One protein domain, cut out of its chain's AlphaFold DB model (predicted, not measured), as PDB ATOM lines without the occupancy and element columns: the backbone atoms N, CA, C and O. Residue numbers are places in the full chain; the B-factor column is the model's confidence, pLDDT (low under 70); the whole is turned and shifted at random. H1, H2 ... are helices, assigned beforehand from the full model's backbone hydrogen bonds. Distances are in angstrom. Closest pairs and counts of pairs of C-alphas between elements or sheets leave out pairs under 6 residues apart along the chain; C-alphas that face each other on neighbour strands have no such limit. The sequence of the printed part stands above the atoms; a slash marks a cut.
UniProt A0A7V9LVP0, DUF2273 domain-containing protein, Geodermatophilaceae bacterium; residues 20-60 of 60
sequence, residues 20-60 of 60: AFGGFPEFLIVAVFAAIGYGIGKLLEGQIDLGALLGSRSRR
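What this domain is: This is residues 20 to 60 of the 60 residues of the protein "DUF2273 domain-containing protein" of Geodermatophilaceae bacterium (UniProt A0A7V9LVP0). Going along the printed part, you meet one long helix, H1, that makes the greater part of a thin rod, then a short helix, H2, set beyond its far end; the chain does not fold back on itself. Residues 20 to 23 turn off to one side before H1, and residues 56 to 60 trail away after H2. There are 41 printed residues with two named helices, H1 then H2, and no named strand; the class is all helix. The whole is extended, with a radius of gyration of the C-alphas of 17.0 A and spans of 56 by 14 by 10 A.

Where its parts are: Start at C-alpha 20, at (15.783, 17.443, -54.783). Find C-alpha 24 at (24.040, 18.881, -59.763); from there H1, residues 24 to 44, runs 30.2 A to C-alpha 44 at (27.138, 39.156, -37.569). Go on to H2, residues 50 to 55, which is 7.6 A long and ends with C-alpha 55 at (42.610, 41.280, -27.588).

How they stand to each other: Between H1 and H2 you cross a tight link of 5 residues. The two helices are apart, with no C-alpha of the one within 8 A of the other. Residues 49 to 60, of which 50 to 55 belong to H2, stand free. In H1 and H2 every O i to N i+4 pair is within hydrogen-bond range.

The domain as a whole: Look at Phe 21 and Arg 60 for the two C-alphas farthest apart, 55.9 A. The printed part has no cut, and Arg 60 is the chain's last residue. In the B-factor column the mean pLDDT of the printed part is 71.3; it is under 70 at residue 22, residue 43 and residues 45 to 60. The mean is 83 in H1 and 53 in H2 of this model.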
ATOM      1  N   ALA A  20      16.930  18.151 -54.214       78.75
ATOM      2  CA  ALA A  20      15.783  17.443 -54.783       78.75
ATOM      3  C   ALA A  20      15.178  18.157 -56.004       78.75
ATOM      4  O   ALA A  20      14.631  17.491 -56.883       78.75
ATOM      5  N   PHE A  21      15.260  19.491 -56.064       80.12
ATOM      6  CA  PHE A  21      14.636  20.299 -57.127       80.12
ATOM      7  C   PHE A  21      15.623  20.888 -58.137       80.12
ATOM      8  O   PHE A  21      15.223  21.237 -59.245       80.12
ATOM      9  N   GLY A  22      16.893  21.014 -57.767       69.62
ATOM     10  CA  GLY A  22      17.960  21.481 -58.632       69.62
ATOM     11  C   GLY A  22      18.910  20.330 -58.935       69.62
ATOM     12  O   GLY A  22      19.308  19.611 -58.022       69.62
ATOM     13  N   GLY A  23      19.269  20.133 -60.199       77.50
ATOM     14  CA  GLY A  23      20.312  19.185 -60.572       77.50
ATOM     15  C   GLY A  23      21.666  19.482 -59.906       77.50
ATOM     16  O   GLY A  23      21.824  20.335 -59.028       77.50
ATOM     17  N   PHE A  24      22.695  18.750 -60.328       76.50
ATOM     18  CA  PHE A  24      24.040  18.881 -59.763       76.50
ATOM     19  C   PHE A  24      24.584  20.335 -59.705       76.50
ATOM     20  O   PHE A  24      25.116  20.716 -58.657       76.50
ATOM     21  N   PRO A  25      24.461  21.180 -60.756       82.38
ATOM     22  CA  PRO A  25      24.955  22.558 -60.694       82.38
ATOM     23  C   PRO A  25      24.099  23.482 -59.813       82.38
ATOM     24  O   PRO A  25      24.637  24.379 -59.161       82.38
ATOM     25  N   GLU A  26      22.792  23.266 -59.735       83.81
ATOM     26  CA  GLU A  26      21.893  24.045 -58.884       83.81
ATOM     27  C   GLU A  26      22.152  23.771 -57.396       83.81
ATOM     28  O   GLU A  26      22.187  24.707 -56.591       83.81
ATOM     29  N   PHE A  27      22.433  22.512 -57.034       83.31
ATOM     30  CA  PHE A  27      22.879  22.153 -55.687       83.31
ATOM     31  C   PHE A  27      24.168  22.891 -55.298       83.31
ATOM     32  O   PHE A  27      24.262  23.424 -54.192       83.31
ATOM     33  N   LEU A  28      25.145  22.968 -56.210       86.50
ATOM     34  CA  LEU A  28      26.400  23.691 -55.973       86.50
ATOM     35  C   LEU A  28      26.162  25.181 -55.707       86.50
ATOM     36  O   LEU A  28      26.757  25.730 -54.780       86.50
ATOM     37  N   ILE A  29      25.272  25.830 -56.464       86.06
ATOM     38  CA  ILE A  29      24.913  27.238 -56.230       86.06
ATOM     39  C   ILE A  29      24.318  27.408 -54.831       86.06
ATOM     40  O   ILE A  29      24.741  28.296 -54.089       86.06
ATOM     41  N   VAL A  30      23.382  26.542 -54.432       87.06
ATOM     42  CA  VAL A  30      22.775  26.628 -53.097       87.06
ATOM     43  C   VAL A  30      23.796  26.354 -51.994       87.06
ATOM     44  O   VAL A  30      23.801  27.066 -50.993       87.06
ATOM     45  N   ALA A  31      24.698  25.390 -52.178       87.44
ATOM     46  CA  ALA A  31      25.778  25.121 -51.233       87.44
ATOM     47  C   ALA A  31      26.701  26.340 -51.056       87.44
ATOM     48  O   ALA A  31      27.066  26.676 -49.927       87.44
ATOM     49  N   VAL A  32      27.025  27.048 -52.144       91.31
ATOM     50  CA  VAL A  32      27.802  28.296 -52.096       91.31
ATOM     51  C   VAL A  32      27.037  29.390 -51.354       91.31
ATOM     52  O   VAL A  32      27.596  30.016 -50.454       91.31
ATOM     53  N   PHE A  33      25.754  29.597 -51.657       89.38
ATOM     54  CA  PHE A  33      24.926  30.572 -50.939       89.38
ATOM     55  C   PHE A  33      24.793  30.239 -49.449       89.38
ATOM     56  O   PHE A  33      24.891  31.136 -48.613       89.38
ATOM     57  N   ALA A  34      24.626  28.962 -49.100       87.44
ATOM     58  CA  ALA A  34      24.582  28.499 -47.719       87.44
ATOM     59  C   ALA A  34      25.916  28.751 -46.995       87.44
ATOM     60  O   ALA A  34      25.910  29.224 -45.861       87.44
ATOM     61  N   ALA A  35      27.053  28.508 -47.654       88.75
ATOM     62  CA  ALA A  35      28.378  28.799 -47.105       88.75
ATOM     63  C   ALA A  35      28.599  30.306 -46.892       88.75
ATOM     64  O   ALA A  35      29.111  30.711 -45.847       88.75
ATOM     65  N   ILE A  36      28.164  31.142 -47.840       90.81
ATOM     66  CA  ILE A  36      28.214  32.605 -47.718       90.81
ATOM     67  C   ILE A  36      27.314  33.071 -46.568       90.81
ATOM     68  O   ILE A  36      27.764  33.828 -45.711       90.81
ATOM     69  N   GLY A  37      26.071  32.592 -46.504       84.44
ATOM     70  CA  GLY A  37      25.125  32.918 -45.436       84.44
ATOM     71  C   GLY A  37      25.621  32.482 -44.058       84.44
ATOM     72  O   GLY A  37      25.506  33.245 -43.102       84.44
ATOM     73  N   TYR A  38      26.251  31.309 -43.960       84.19
ATOM     74  CA  TYR A  38      26.917  30.845 -42.741       84.19
ATOM     75  C   TYR A  38      28.095  31.748 -42.353       84.19
ATOM     76  O   TYR A  38      28.217  32.125 -41.190       84.19
ATOM     77  N   GLY A  39      28.934  32.146 -43.315       80.12
ATOM     78  CA  GLY A  39      30.052  33.064 -43.082       80.12
ATOM     79  C   GLY A  39      29.600  34.453 -42.622       80.12
ATOM     80  O   GLY A  39      30.147  34.989 -41.659       80.12
ATOM     81  N   ILE A  40      28.564  35.011 -43.256       80.56
ATOM     82  CA  ILE A  40      27.958  36.291 -42.863       80.56
ATOM     83  C   ILE A  40      27.286  36.165 -41.494       80.56
ATOM     84  O   ILE A  40      27.488  37.025 -40.645       80.56
ATOM     85  N   GLY A  41      26.538  35.088 -41.242       78.06
ATOM     86  CA  GLY A  41      25.925  34.812 -39.942       78.06
ATOM     87  C   GLY A  41      26.964  34.741 -38.824       78.06
ATOM     88  O   GLY A  41      26.818  35.425 -37.819       78.06
ATOM     89  N   LYS A  42      28.075  34.029 -39.048       74.31
ATOM     90  CA  LYS A  42      29.231  33.984 -38.135       74.31
ATOM     91  C   LYS A  42      29.869  35.355 -37.894       74.31
ATOM     92  O   LYS A  42      30.335  35.617 -36.783       74.31
ATOM     93  N   LEU A  43      29.907  36.208 -38.918       69.88
ATOM     94  CA  LEU A  43      30.433  37.569 -38.825       69.88
ATOM     95  C   LEU A  43      29.490  38.487 -38.027       69.88
ATOM     96  O   LEU A  43      29.951  39.253 -37.186       69.88
ATOM     97  N   LEU A  44      28.178  38.380 -38.255       70.44
ATOM     98  CA  LEU A  44      27.138  39.156 -37.569       70.44
ATOM     99  C   LEU A  44      26.907  38.704 -36.124       70.44
ATOM    100  O   LEU A  44      26.631  39.532 -35.262       70.44
ATOM    101  N   GLU A  45      27.053  37.409 -35.840       66.56
ATOM    102  CA  GLU A  45      26.992  36.850 -34.484       66.56
ATOM    103  C   GLU A  45      28.152  37.324 -33.594       66.56
ATOM    104  O   GLU A  45      28.158  37.027 -32.400       66.56
ATOM    105  N   GLY A  46      29.155  38.024 -34.144       56.75
ATOM    106  CA  GLY A  46      30.338  38.460 -33.395       56.75
ATOM    107  C   GLY A  46      31.188  37.295 -32.871       56.75
ATOM    108  O   GLY A  46      32.070  37.502 -32.045       56.75
ATOM    109  N   GLN A  47      30.926  36.067 -33.342       52.91
ATOM    110  CA  GLN A  47      31.634  34.846 -32.949       52.91
ATOM    111  C   GLN A  47      32.885  34.560 -33.786       52.91
ATOM    112  O   GLN A  47      33.659  33.668 -33.437       52.91
ATOM    113  N   ILE A  48      33.137  35.323 -34.855       49.66
ATOM    114  CA  ILE A  48      34.526  35.694 -35.132       49.66
ATOM    115  C   ILE A  48      34.856  36.752 -34.096       49.66
ATOM    116  O   ILE A  48      34.608  37.941 -34.283       49.66
ATOM    117  N   ASP A  49      35.362  36.270 -32.971       54.28
ATOM    118  CA  ASP A  49      35.853  37.091 -31.889       54.28
ATOM    119  C   ASP A  49      37.113  37.818 -32.394       54.28
ATOM    120  O   ASP A  49      38.255  37.414 -32.162       54.28
ATOM    121  N   LEU A  50      36.911  38.903 -33.151       49.72
ATOM    122  CA  LEU A  50      37.945  39.901 -33.419       49.72
ATOM    123  C   LEU A  50      38.523  40.403 -32.081       49.72
ATOM    124  O   LEU A  50      39.661  40.850 -32.055       49.72
ATOM    125  N   GLY A  51      37.799  40.263 -30.961       51.16
ATOM    126  CA  GLY A  51      38.290  40.484 -29.602       51.16
ATOM    127  C   GLY A  51      39.239  39.397 -29.080       51.16
ATOM    128  O   GLY A  51      40.205  39.737 -28.412       51.16
ATOM    129  N   ALA A  52      39.076  38.117 -29.419       51.25
ATOM    130  CA  ALA A  52      40.042  37.072 -29.052       51.25
ATOM    131  C   ALA A  52      41.306  37.120 -29.924       51.25
ATOM    132  O   ALA A  52      42.412  36.900 -29.424       51.25
ATOM    133  N   LEU A  53      41.163  37.459 -31.211       50.88
ATOM    134  CA  LEU A  53      42.285  37.584 -32.150       50.88
ATOM    135  C   LEU A  53      43.035  38.928 -32.039       50.88
ATOM    136  O   LEU A  53      44.254  38.930 -32.207       50.88
ATOM    137  N   LEU A  54      42.373  40.051 -31.710       57.25
ATOM    138  CA  LEU A  54      43.038  41.347 -31.453       57.25
ATOM    139  C   LEU A  54      43.240  41.677 -29.958       57.25
ATOM    140  O   LEU A  54      44.020  42.571 -29.638       57.25
ATOM    141  N   GLY A  55      42.580  40.981 -29.029       55.38
ATOM    142  CA  GLY A  55      42.610  41.280 -27.588       55.38
ATOM    143  C   GLY A  55      43.478  40.352 -26.735       55.38
ATOM    144  O   GLY A  55      43.712  40.666 -25.568       55.38
ATOM    145  N   SER A  56      44.067  39.282 -27.283       52.88
ATOM    146  CA  SER A  56      45.031  38.444 -26.542       52.88
ATOM    147  C   SER A  56      46.445  39.061 -26.454       52.88
ATOM    148  O   SER A  56      47.460  38.367 -26.558       52.88
ATOM    149  N   ARG A  57      46.535  40.380 -26.238       58.50
ATOM    150  CA  ARG A  57      47.774  41.047 -25.795       58.50
ATOM    151  C   ARG A  57      47.521  42.194 -24.811       58.50
ATOM    152  O   ARG A  57      48.272  43.165 -24.787       58.50
ATOM    153  N   SER A  58      46.495  42.099 -23.966       64.25
ATOM    154  CA  SER A  58      46.387  43.022 -22.832       64.25
ATOM    155  C   SER A  58      45.992  42.323 -21.532       64.25
ATOM    156  O   SER A  58      44.849  41.923 -21.352       64.25
ATOM    157  N   ARG A  59      46.976  42.278 -20.620       55.91
ATOM    158  CA  ARG A  59      46.902  42.053 -19.163       55.91
ATOM    159  C   ARG A  59      46.574  40.637 -18.674       55.91
ATOM    160  O   ARG A  59      45.431  40.342 -18.347       55.91
ATOM    161  N   ARG A  60      47.614  39.873 -18.340       48.94
ATOM    162  CA  ARG A  60      48.240  39.929 -17.005       48.94
ATOM    163  C   ARG A  60      49.627  39.305 -17.027       48.94
ATOM    164  O   ARG A  60      49.818  38.372 -17.832       48.94
TER     165      ARG A  60